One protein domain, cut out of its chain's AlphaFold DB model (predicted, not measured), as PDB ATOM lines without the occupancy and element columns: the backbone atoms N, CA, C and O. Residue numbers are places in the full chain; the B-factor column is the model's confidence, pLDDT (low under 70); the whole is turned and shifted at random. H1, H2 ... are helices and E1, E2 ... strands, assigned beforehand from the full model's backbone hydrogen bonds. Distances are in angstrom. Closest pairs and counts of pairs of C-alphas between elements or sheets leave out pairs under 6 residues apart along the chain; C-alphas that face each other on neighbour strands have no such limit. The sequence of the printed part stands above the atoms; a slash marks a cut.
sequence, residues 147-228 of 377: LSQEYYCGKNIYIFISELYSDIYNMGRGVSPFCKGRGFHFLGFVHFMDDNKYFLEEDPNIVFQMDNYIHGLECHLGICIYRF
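AT A GLANCE: This is residues 147 to 228 of the 377 residues of an uncharacterized protein of Leptidea sinapis (UniProt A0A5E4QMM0). Two twisted sheets sit face to face as a small sandwich, a five-stranded meander, E3 to E7, on a four-stranded sheet, E1, E2, E9 and E8, with one short helix, H1, at one end. The two sheets come close at one side, where E1 meets E3. The printed part has 82 residues, in the order E1 E2 H1 E3 E4 E5 E6 E7 E8 E9, and its class is mostly strand. The larger sheet runs E3 E4 E5 E6 E7, antiparallel throughout; the smaller runs E1 E2 E9 E8 and is mixed. The whole is compact, with a radius of gyration of the C-alphas of 11.8 A and spans of 29 by 25 by 24 A.

HOW THE PARTS SIT: The larger sheet is a meander, each strand the antiparallel neighbour of the one before: E3, residues 178 to 180, E4, 183 to 186, E5, 189 to 192, E6, 197 to 200, and E7, 207 to 209. Across E3 and E4, N 180 and O 183 are within hydrogen-bond range at 2.9 A; across E4 and E5, N 184 and O 191 at 2.8 A; across E5 and E6, N 190 and O 199 at 2.8 A; across E6 and E7, N 208 and O 198 at 2.9 A. The other sheet holds E1, residues 151 to 153, E2, 156 to 162, E9, 223 to 227, and E8, 217 to 220. E1 and E2 form a hairpin, with N 151 and O 158 at 2.9 A. E2 and E9 are parallel, with N 224 and O 157 at 2.7 A. E8 and E9 form a hairpin, with N 225 and O 218 at 2.7 A. The sheets form a sandwich, two sheets face to face, 9.9 A centre to centre where they face each other, with their best planes 12 degrees apart. The closest C-alphas of E1 and E3 are those of Cys 153 and Cys 179, 5.6 A apart. E7 and E8 are only just apart, at 8.3 A. H1, residues 165 to 171, only grazes the smaller sheet with residues 167 to 171, and every O i to N i+4 pair in it is within hydrogen-bond range.

IN THESE COORDINATES: E1 begins at C-alpha 151, (-11.848, -36.286, 56.813). E2 is the longest strand, 19.9 A; E9 spans 13.0 A and H1 10.3 A. E9 ends at C-alpha 227, (-25.455, -36.859, 51.413).

THE WHOLE: The C-alphas farthest apart are those of Tyr 165 and Asn 205, 31.6 A. The printed part has no cut, and no link is long. In the printed part of this predicted model the mean pLDDT is 71.0, and 30 printed residues are under 70, among them residues 161 to 176 and residues 210 to 216.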
ATOM      1  N   LEU A 147     -23.636 -40.190  60.936       58.78
ATOM      2  CA  LEU A 147     -22.493 -39.384  60.525       58.78
ATOM      3  C   LEU A 147     -21.247 -40.265  60.416       58.78
ATOM      4  O   LEU A 147     -21.007 -41.131  61.260       58.78
ATOM      5  N   SER A 148     -20.433 -40.043  59.388       64.06
ATOM      6  CA  SER A 148     -19.096 -40.634  59.322       64.06
ATOM      7  C   SER A 148     -18.092 -39.891  60.202       64.06
ATOM      8  O   SER A 148     -18.332 -38.765  60.632       64.06
ATOM      9  N   GLN A 149     -16.900 -40.474  60.357       65.88
ATOM     10  CA  GLN A 149     -15.724 -39.715  60.788       65.88
ATOM     11  C   GLN A 149     -15.450 -38.524  59.852       65.88
ATOM     12  O   GLN A 149     -15.795 -38.563  58.666       65.88
ATOM     13  N   GLU A 150     -14.816 -37.490  60.394       76.44
ATOM     14  CA  GLU A 150     -14.415 -36.289  59.663       76.44
ATOM     15  C   GLU A 150     -13.097 -36.532  58.919       76.44
ATOM     16  O   GLU A 150     -12.120 -37.017  59.495       76.44
ATOM     17  N   TYR A 151     -13.049 -36.166  57.638       78.44
ATOM     18  CA  TYR A 151     -11.848 -36.286  56.813       78.44
ATOM     19  C   TYR A 151     -11.263 -34.906  56.530       78.44
ATOM     20  O   TYR A 151     -11.863 -34.082  55.843       78.44
ATOM     21  N   TYR A 152     -10.064 -34.663  57.046       81.94
ATOM     22  CA  TYR A 152      -9.378 -33.383  56.917       81.94
ATOM     23  C   TYR A 152      -8.461 -33.389  55.693       81.94
ATOM     24  O   TYR A 152      -7.406 -34.025  55.711       81.94
ATOM     25  N   CYS A 153      -8.826 -32.645  54.645       82.19
ATOM     26  CA  CYS A 153      -7.980 -32.458  53.471       82.19
ATOM     27  C   CYS A 153      -7.667 -30.973  53.269       82.19
ATOM     28  O   CYS A 153      -8.458 -30.211  52.712       82.19
ATOM     29  N   GLY A 154      -6.467 -30.559  53.684       80.50
ATOM     30  CA  GLY A 154      -6.013 -29.177  53.529       80.50
ATOM     31  C   GLY A 154      -6.870 -28.206  54.343       80.50
ATOM     32  O   GLY A 154      -6.823 -28.237  55.569       80.50
ATOM     33  N   LYS A 155      -7.618 -27.331  53.660       80.06
ATOM     34  CA  LYS A 155      -8.542 -26.369  54.290       80.06
ATOM     35  C   LYS A 155      -9.978 -26.886  54.407       80.06
ATOM     36  O   LYS A 155     -10.771 -26.246  55.087       80.06
ATOM     37  N   ASN A 156     -10.294 -28.006  53.753       82.38
ATOM     38  CA  ASN A 156     -11.648 -28.531  53.678       82.38
ATOM     39  C   ASN A 156     -11.821 -29.742  54.604       82.38
ATOM     40  O   ASN A 156     -10.956 -30.622  54.667       82.38
ATOM     41  N   ILE A 157     -12.953 -29.793  55.297       81.31
ATOM     42  CA  ILE A 157     -13.380 -30.903  56.150       81.31
ATOM     43  C   ILE A 157     -14.508 -31.628  55.431       81.31
ATOM     44  O   ILE A 157     -15.489 -30.995  55.060       81.31
ATOM     45  N   TYR A 158     -14.386 -32.939  55.244       79.50
ATOM     46  CA  TYR A 158     -15.390 -33.748  54.559       79.50
ATOM     47  C   TYR A 158     -16.134 -34.651  55.541       79.50
ATOM     48  O   TYR A 158     -15.513 -35.359  56.335       79.50
ATOM     49  N   ILE A 159     -17.463 -34.630  55.466       76.00
ATOM     50  CA  ILE A 159     -18.379 -35.362  56.345       76.00
ATOM     51  C   ILE A 159     -19.420 -36.072  55.481       76.00
ATOM     52  O   ILE A 159     -19.961 -35.485  54.546       76.00
ATOM     53  N   PHE A 160     -19.726 -37.328  55.798       73.88
ATOM     54  CA  PHE A 160     -20.765 -38.096  55.117       73.88
ATOM     55  C   PHE A 160     -21.972 -38.273  56.033       73.88
ATOM     56  O   PHE A 160     -21.816 -38.557  57.222       73.88
ATOM     57  N   ILE A 161     -23.167 -38.126  55.463       65.81
ATOM     58  CA  ILE A 161     -24.442 -38.232  56.179       65.81
ATOM     59  C   ILE A 161     -25.341 -39.235  55.455       65.81
ATOM     60  O   ILE A 161     -25.585 -39.090  54.255       65.81
ATOM     61  N   SER A 162     -25.861 -40.226  56.185       61.59
ATOM     62  CA  SER A 162     -26.888 -41.150  55.682       61.59
ATOM     63  C   SER A 162     -27.979 -41.422  56.718       61.59
ATOM     64  O   SER A 162     -27.729 -41.429  57.918       61.59
ATOM     65  N   GLU A 163     -29.195 -41.707  56.258       52.75
ATOM     66  CA  GLU A 163     -30.273 -42.274  57.085       52.75
ATOM     67  C   GLU A 163     -29.968 -43.712  57.522       52.75
ATOM     68  O   GLU A 163     -30.482 -44.189  58.534       52.75
ATOM     69  N   LEU A 164     -29.114 -44.412  56.771       52.66
ATOM     70  CA  LEU A 164     -28.786 -45.810  56.995       52.66
ATOM     71  C   LEU A 164     -27.350 -45.958  57.492       52.66
ATOM     72  O   LEU A 164     -26.385 -45.599  56.816       52.66
ATOM     73  N   TYR A 165     -27.196 -46.605  58.647       52.53
ATOM     74  CA  TYR A 165     -25.883 -46.947  59.200       52.53
ATOM     75  C   TYR A 165     -25.063 -47.815  58.242       52.53
ATOM     76  O   TYR A 165     -23.838 -47.711  58.183       52.53
ATOM     77  N   SER A 166     -25.741 -48.661  57.460       54.09
ATOM     78  CA  SER A 166     -25.105 -49.527  56.471       54.09
ATOM     79  C   SER A 166     -24.329 -48.748  55.421       54.09
ATOM     80  O   SER A 166     -23.285 -49.225  54.993       54.09
ATOM     81  N   ASP A 167     -24.801 -47.568  55.015       58.69
ATOM     82  CA  ASP A 167     -24.120 -46.775  53.992       58.69
ATOM     83  C   ASP A 167     -22.785 -46.274  54.527       58.69
ATOM     84  O   ASP A 167     -21.757 -46.470  53.884       58.69
ATOM     85  N   ILE A 168     -22.787 -45.748  55.757       60.19
ATOM     86  CA  ILE A 168     -21.580 -45.293  56.453       60.19
ATOM     87  C   ILE A 168     -20.614 -46.458  56.704       60.19
ATOM     88  O   ILE A 168     -19.416 -46.344  56.448       60.19
ATOM     89  N   TYR A 169     -21.131 -47.603  57.151       55.09
ATOM     90  CA  TYR A 169     -20.329 -48.793  57.433       55.09
ATOM     91  C   TYR A 169     -19.704 -49.402  56.167       55.09
ATOM     92  O   TYR A 169     -18.541 -49.810  56.169       55.09
ATOM     93  N   ASN A 170     -20.449 -49.439  55.060       56.62
ATOM     94  CA  ASN A 170     -19.974 -50.005  53.798       56.62
ATOM     95  C   ASN A 170     -18.911 -49.135  53.118       56.62
ATOM     96  O   ASN A 170     -18.098 -49.682  52.373       56.62
ATOM     97  N   MET A 171     -18.830 -47.832  53.427       55.47
ATOM     98  CA  MET A 171     -17.699 -47.000  52.987       55.47
ATOM     99  C   MET A 171     -16.355 -47.558  53.471       55.47
ATOM    100  O   MET A 171     -15.353 -47.454  52.768       55.47
ATOM    101  N   GLY A 172     -16.332 -48.187  54.651       45.97
ATOM    102  CA  GLY A 172     -15.135 -48.815  55.212       45.97
ATOM    103  C   GLY A 172     -14.786 -50.179  54.606       45.97
ATOM    104  O   GLY A 172     -13.686 -50.674  54.832       45.97
ATOM    105  N   ARG A 173     -15.697 -50.802  53.841       47.19
ATOM    106  CA  ARG A 173     -15.443 -52.080  53.147       47.19
ATOM    107  C   ARG A 173     -14.798 -51.902  51.766       47.19
ATOM    108  O   ARG A 173     -14.297 -52.880  51.218       47.19
ATOM    109  N   GLY A 174     -14.831 -50.691  51.209       55.09
ATOM    110  CA  GLY A 174     -14.128 -50.311  49.981       55.09
ATOM    111  C   GLY A 174     -12.809 -49.588  50.264       55.09
ATOM    112  O   GLY A 174     -12.286 -49.629  51.377       55.09
ATOM    113  N   VAL A 175     -12.271 -48.891  49.257       58.47
ATOM    114  CA  VAL A 175     -11.187 -47.929  49.501       58.47
ATOM    115  C   VAL A 175     -11.773 -46.798  50.342       58.47
ATOM    116  O   VAL A 175     -12.638 -46.056  49.876       58.47
ATOM    117  N   SER A 176     -11.331 -46.706  51.595       65.50
ATOM    118  CA  SER A 176     -11.779 -45.670  52.523       65.50
ATOM    119  C   SER A 176     -11.496 -44.285  51.941       65.50
ATOM    120  O   SER A 176     -10.405 -44.117  51.391       65.50
ATOM    121  N   PRO A 177     -12.392 -43.294  52.101       81.25
ATOM    122  CA  PRO A 177     -12.145 -41.940  51.622       81.25
ATOM    123  C   PRO A 177     -10.792 -41.400  52.094       81.25
ATOM    124  O   PRO A 177     -10.419 -41.568  53.257       81.25
ATOM    125  N   PHE A 178     -10.036 -40.780  51.189       82.75
ATOM    126  CA  PHE A 178      -8.672 -40.340  51.475       82.75
ATOM    127  C   PHE A 178      -8.288 -39.078  50.703       82.75
ATOM    128  O   PHE A 178      -8.790 -38.790  49.616       82.75
ATOM    129  N   CYS A 179      -7.350 -38.323  51.267       86.62
ATOM    130  CA  CYS A 179      -6.784 -37.143  50.623       86.62
ATOM    131  C   CYS A 179      -5.555 -37.539  49.797       86.62
ATOM    132  O   CYS A 179      -4.641 -38.192  50.309       86.62
ATOM    133  N   LYS A 180      -5.478 -37.088  48.544       83.69
ATOM    134  CA  LYS A 180      -4.287 -37.237  47.699       83.69
ATOM    135  C   LYS A 180      -3.982 -35.925  46.986       83.69
ATOM    136  O   LYS A 180      -4.703 -35.482  46.096       83.69
ATOM    137  N   GLY A 181      -2.873 -35.291  47.367       82.44
ATOM    138  CA  GLY A 181      -2.498 -33.982  46.830       82.44
ATOM    139  C   GLY A 181      -3.553 -32.919  47.158       82.44
ATOM    140  O   GLY A 181      -3.804 -32.649  48.328       82.44
ATOM    141  N   ARG A 182      -4.158 -32.319  46.124       81.94
ATOM    142  CA  ARG A 182      -5.249 -31.328  46.249       81.94
ATOM    143  C   ARG A 182      -6.654 -31.924  46.079       81.94
ATOM    144  O   ARG A 182      -7.622 -31.170  46.061       81.94
ATOM    145  N   GLY A 183      -6.757 -33.242  45.907       84.50
ATOM    146  CA  GLY A 183      -8.016 -33.949  45.693       84.50
ATOM    147  C   GLY A 183      -8.425 -34.775  46.909       84.50
ATOM    148  O   GLY A 183      -7.587 -35.407  47.558       84.50
ATOM    149  N   PHE A 184      -9.719 -34.783  47.199       87.38
ATOM    150  CA  PHE A 184     -10.350 -35.738  48.096       87.38
ATOM    151  C   PHE A 184     -11.029 -36.830  47.272       87.38
ATOM    152  O   PHE A 184     -11.878 -36.525  46.436       87.38
ATOM    153  N   HIS A 185     -10.632 -38.079  47.501       83.94
ATOM    154  CA  HIS A 185     -11.133 -39.257  46.801       83.94
ATOM    155  C   HIS A 185     -12.147 -39.976  47.689       83.94
ATOM    156  O   HIS A 185     -11.832 -40.318  48.831       83.94
ATOM    157  N   PHE A 186     -13.356 -40.208  47.183       77.19
ATOM    158  CA  PHE A 186     -14.440 -40.841  47.931       77.19
ATOM    159  C   PHE A 186     -15.416 -41.555  46.995       77.19
ATOM    160  O   PHE A 186     -15.832 -40.983  45.999       77.19
ATOM    161  N   LEU A 187     -15.817 -42.791  47.312       71.81
ATOM    162  CA  LEU A 187     -16.878 -43.532  46.598       71.81
ATOM    163  C   LEU A 187     -16.760 -43.536  45.050       71.81
ATOM    164  O   LEU A 187     -17.774 -43.553  44.358       71.81
ATOM    165  N   GLY A 188     -15.536 -43.524  44.504       73.56
ATOM    166  CA  GLY A 188     -15.282 -43.466  43.055       73.56
ATOM    167  C   GLY A 188     -15.377 -42.063  42.440       73.56
ATOM    168  O   GLY A 188     -15.391 -41.928  41.219       73.56
ATOM    169  N   PHE A 189     -15.435 -41.024  43.269       78.06
ATOM    170  CA  PHE A 189     -15.408 -39.616  42.893       78.06
ATOM    171  C   PHE A 189     -14.160 -38.917  43.430       78.06
ATOM    172  O   PHE A 189     -13.581 -39.313  44.444       78.06
ATOM    173  N   VAL A 190     -13.787 -37.818  42.778       84.69
ATOM    174  CA  VAL A 190     -12.728 -36.916  43.227       84.69
ATOM    175  C   VAL A 190     -13.227 -35.475  43.269       84.69
ATOM    176  O   VAL A 190     -13.783 -34.962  42.298       84.69
ATOM    177  N   HIS A 191     -13.013 -34.809  44.402       86.94
ATOM    178  CA  HIS A 191     -13.290 -33.387  44.587       86.94
ATOM    179  C   HIS A 191     -11.984 -32.619  44.809       86.94
ATOM    180  O   HIS A 191     -11.242 -32.931  45.743       86.94
ATOM    181  N   PHE A 192     -11.697 -31.616  43.979       86.75
ATOM    182  CA  PHE A 192     -10.543 -30.734  44.172       86.75
ATOM    183  C   PHE A 192     -10.923 -29.550  45.064       86.75
ATOM    184  O   PHE A 192     -11.988 -28.975  44.904       86.75
ATOM    185  N   MET A 193     -10.051 -29.179  46.006       81.31
ATOM    186  CA  MET A 193     -10.386 -28.226  47.083       81.31
ATOM    187  C   MET A 193     -10.880 -26.845  46.622       81.31
ATOM    188  O   MET A 193     -11.600 -26.199  47.381       81.31
ATOM    189  N   ASP A 194     -10.463 -26.403  45.433       80.50
ATOM    190  CA  ASP A 194     -10.758 -25.077  44.873       80.50
ATOM    191  C   ASP A 194     -11.902 -25.101  43.835       80.50
ATOM    192  O   ASP A 194     -12.265 -24.054  43.301       80.50
ATOM    193  N   ASP A 195     -12.450 -26.281  43.523       81.38
ATOM    194  CA  ASP A 195     -13.489 -26.443  42.505       81.38
ATOM    195  C   ASP A 195     -14.890 -26.507  43.125       81.38
ATOM    196  O   ASP A 195     -15.090 -27.039  44.206       81.38
ATOM    197  N   ASN A 196     -15.892 -26.026  42.383       80.81
ATOM    198  CA  ASN A 196     -17.316 -26.172  42.737       80.81
ATOM    199  C   ASN A 196     -17.948 -27.412  42.076       80.81
ATOM    200  O   ASN A 196     -19.159 -27.483  41.835       80.81
ATOM    201  N   LYS A 197     -17.103 -28.356  41.659       83.69
ATOM    202  CA  LYS A 197     -17.479 -29.547  40.906       83.69
ATOM    203  C   LYS A 197     -16.626 -30.715  41.360       83.69
ATOM    204  O   LYS A 197     -15.461 -30.547  41.708       83.69
ATOM    205  N   TYR A 198     -17.194 -31.903  41.280       80.56
ATOM    206  CA  TYR A 198     -16.467 -33.143  41.502       80.56
ATOM    207  C   TYR A 198     -16.632 -34.068  40.299       80.56
ATOM    208  O   TYR A 198     -17.560 -33.932  39.498       80.56
ATOM    209  N   PHE A 199     -15.683 -34.978  40.149       79.69
ATOM    210  CA  PHE A 199     -15.475 -35.763  38.940       79.69
ATOM    211  C   PHE A 199     -15.576 -37.245  39.261       79.69
ATOM    212  O   PHE A 199     -15.283 -37.651  40.387       79.69
ATOM    213  N   LEU A 200     -15.955 -38.059  38.281       76.75
ATOM    214  CA  LEU A 200     -15.808 -39.506  38.399       76.75
ATOM    215  C   LEU A 200     -14.319 -39.879  38.296       76.75
ATOM    216  O   LEU A 200     -13.616 -39.410  37.404       76.75
ATOM    217  N   GLU A 201     -13.836 -40.726  39.202       70.38
ATOM    218  CA  GLU A 201     -12.424 -41.119  39.274       70.38
ATOM    219  C   GLU A 201     -11.984 -41.948  38.054       70.38
ATOM    220  O   GLU A 201     -10.843 -41.830  37.606       70.38
ATOM    221  N   GLU A 202     -12.893 -42.744  37.480       72.31
ATOM    222  CA  GLU A 202     -12.633 -43.567  36.289       72.31
ATOM    223  C   GLU A 202     -12.705 -42.775  34.970       72.31
ATOM    224  O   GLU A 202     -11.985 -43.100  34.026       72.31
ATOM    225  N   ASP A 203     -13.548 -41.736  34.900       69.19
ATOM    226  CA  ASP A 203     -13.701 -40.877  33.718       69.19
ATOM    227  C   ASP A 203     -13.869 -39.396  34.117       69.19
ATOM    228  O   ASP A 203     -14.979 -38.953  34.433       69.19
ATOM    229  N   PRO A 204     -12.793 -38.590  34.053       70.06
ATOM    230  CA  PRO A 204     -12.823 -37.186  34.458       70.06
ATOM    231  C   PRO A 204     -13.661 -36.288  33.530       70.06
ATOM    232  O   PRO A 204     -13.846 -35.111  33.836       70.06
ATOM    233  N   ASN A 205     -14.183 -36.802  32.409       71.12
ATOM    234  CA  ASN A 205     -15.123 -36.056  31.567       71.12
ATOM    235  C   ASN A 205     -16.533 -35.997  32.170       71.12
ATOM    236  O   ASN A 205     -17.336 -35.146  31.780       71.12
ATOM    237  N   ILE A 206     -16.845 -36.893  33.110       69.88
ATOM    238  CA  ILE A 206     -18.125 -36.913  33.810       69.88
ATOM    239  C   ILE A 206     -18.006 -36.012  35.038       69.88
ATOM    240  O   ILE A 206     -17.336 -36.342  36.019       69.88
ATOM    241  N   VAL A 207     -18.664 -34.856  34.960       72.06
ATOM    242  CA  VAL A 207     -18.571 -33.787  35.957       72.06
ATOM    243  C   VAL A 207     -19.920 -33.561  36.622       72.06
ATOM    244  O   VAL A 207     -20.936 -33.394  35.947       72.06
ATOM    245  N   PHE A 208     -19.913 -33.473  37.947       71.12
ATOM    246  CA  PHE A 208     -21.091 -33.210  38.761       71.12
ATOM    247  C   PHE A 208     -20.970 -31.849  39.440       71.12
ATOM    248  O   PHE A 208     -19.912 -31.477  39.952       71.12
ATOM    249  N   GLN A 209     -22.064 -31.090  39.430       73.38
ATOM    250  CA  GLN A 209     -22.161 -29.840  40.178       73.38
ATOM    251  C   GLN A 209     -22.550 -30.129  41.625       73.38
ATOM    252  O   GLN A 209     -23.386 -30.993  41.890       73.38
ATOM    253  N   MET A 210     -21.951 -29.380  42.541       65.25
ATOM    254  CA  MET A 210     -22.176 -29.517  43.979       65.25
ATOM    255  C   MET A 210     -23.558 -29.022  44.423       65.25
ATOM    256  O   MET A 210     -24.142 -29.547  45.362       65.25
ATOM    257  N   ASP A 211     -24.151 -28.103  43.664       58.19
ATOM    258  CA  ASP A 211     -25.471 -27.534  43.964       58.19
ATOM    259  C   ASP A 211     -26.639 -28.460  43.562       58.19
ATOM    260  O   ASP A 211     -27.810 -28.087  43.654       58.19
ATOM    261  N   ASN A 212     -26.348 -29.671  43.072       52.47
ATOM    262  CA  ASN A 212     -27.369 -30.616  42.641       52.47
ATOM    263  C   ASN A 212     -27.711 -31.619  43.755       52.47
ATOM    264  O   ASN A 212     -26.986 -32.592  43.992       52.47
ATOM    265  N   TYR A 213     -28.884 -31.426  44.366       47.72
ATOM    266  CA  TYR A 213     -29.465 -32.288  45.405       47.72
ATOM    267  C   TYR A 213     -29.556 -33.774  45.024       47.72
ATOM    268  O   TYR A 213     -29.649 -34.627  45.902       47.72
ATOM    269  N   ILE A 214     -29.525 -34.100  43.728       48.00
ATOM    270  CA  ILE A 214     -29.608 -35.476  43.222       48.00
ATOM    271  C   ILE A 214     -28.303 -36.253  43.472       48.00
ATOM    272  O   ILE A 214     -28.343 -37.477  43.605       48.00
ATOM    273  N   HIS A 215     -27.158 -35.565  43.552       51.78
ATOM    274  CA  HIS A 215     -25.840 -36.206  43.628       51.78
ATOM    275  C   HIS A 215     -25.033 -35.877  44.902       51.78
ATOM    276  O   HIS A 215     -24.024 -36.526  45.166       51.78
ATOM    277  N   GLY A 216     -25.499 -34.938  45.732       64.12
ATOM    278  CA  GLY A 216     -25.322 -35.023  47.188       64.12
ATOM    279  C   GLY A 216     -24.096 -34.368  47.840       64.12
ATOM    280  O   GLY A 216     -24.103 -34.286  49.063       64.12
ATOM    281  N   LEU A 217     -23.076 -33.884  47.114       71.00
ATOM    282  CA  LEU A 217     -21.927 -33.181  47.725       71.00
ATOM    283  C   LEU A 217     -22.145 -31.662  47.790       71.00
ATOM    284  O   LEU A 217     -22.096 -31.010  46.757       71.00
ATOM    285  N   GLU A 218     -22.249 -31.096  48.989       75.19
ATOM    286  CA  GLU A 218     -22.392 -29.655  49.238       75.19
ATOM    287  C   GLU A 218     -21.186 -29.140  50.037       75.19
ATOM    288  O   GLU A 218     -20.904 -29.679  51.101       75.19
ATOM    289  N   CYS A 219     -20.477 -28.100  49.578       75.69
ATOM    290  CA  CYS A 219     -19.449 -27.445  50.403       75.69
ATOM    291  C   CYS A 219     -19.812 -25.996  50.717       75.69
ATOM    292  O   CYS A 219     -20.117 -25.208  49.824       75.69
ATOM    293  N   HIS A 220     -19.671 -25.619  51.984       73.75
ATOM    294  CA  HIS A 220     -19.830 -24.256  52.460       73.75
ATOM    295  C   HIS A 220     -18.697 -23.896  53.428       73.75
ATOM    296  O   HIS A 220     -18.468 -24.595  54.411       73.75
ATOM    297  N   LEU A 221     -17.973 -22.804  53.149       73.50
ATOM    298  CA  LEU A 221     -16.920 -22.251  54.023       73.50
ATOM    299  C   LEU A 221     -15.857 -23.277  54.481       73.50
ATOM    300  O   LEU A 221     -15.384 -23.228  55.614       73.50
ATOM    301  N   GLY A 222     -15.468 -24.204  53.601       70.62
ATOM    302  CA  GLY A 222     -14.477 -25.240  53.916       70.62
ATOM    303  C   GLY A 222     -15.042 -26.462  54.645       70.62
ATOM    304  O   GLY A 222     -14.281 -27.337  55.041       70.62
ATOM    305  N   ILE A 223     -16.359 -26.576  54.798       78.00
ATOM    306  CA  ILE A 223     -17.019 -27.799  55.265       78.00
ATOM    307  C   ILE A 223     -17.784 -28.397  54.091       78.00
ATOM    308  O   ILE A 223     -18.616 -27.729  53.491       78.00
ATOM    309  N   CYS A 224     -17.489 -29.648  53.772       79.44
ATOM    310  CA  CYS A 224     -18.014 -30.404  52.652       79.44
ATOM    311  C   CYS A 224     -18.831 -31.587  53.160       79.44
ATOM    312  O   CYS A 224     -18.305 -32.483  53.814       79.44
ATOM    313  N   ILE A 225     -20.118 -31.606  52.853       75.00
ATOM    314  CA  ILE A 225     -21.068 -32.607  53.314       75.00
ATOM    315  C   ILE A 225     -21.528 -33.427  52.116       75.00
ATOM    316  O   ILE A 225     -22.131 -32.894  51.189       75.00
ATOM    317  N   TYR A 226     -21.269 -34.731  52.146       73.44
ATOM    318  CA  TYR A 226     -21.814 -35.670  51.175       73.44
ATOM    319  C   TYR A 226     -23.044 -36.376  51.744       73.44
ATOM    320  O   TYR A 226     -22.960 -37.085  52.750       73.44
ATOM    321  N   ARG A 227     -24.188 -36.203  51.085       67.38
ATOM    322  CA  ARG A 227     -25.455 -36.859  51.413       67.38
ATOM    323  C   ARG A 227     -25.696 -38.017  50.459       67.38
ATOM    324  O   ARG A 227     -25.704 -37.832  49.243       67.38
ATOM    325  N   PHE A 228     -25.938 -39.201  51.009       62.31
ATOM    326  CA  PHE A 228     -26.380 -40.328  50.194       62.31
ATOM    327  C   PHE A 228     -27.754 -40.015  49.567       62.31
ATOM    328  O   PHE A 228     -28.608 -39.432  50.238       62.31
TER     329      PHE A 228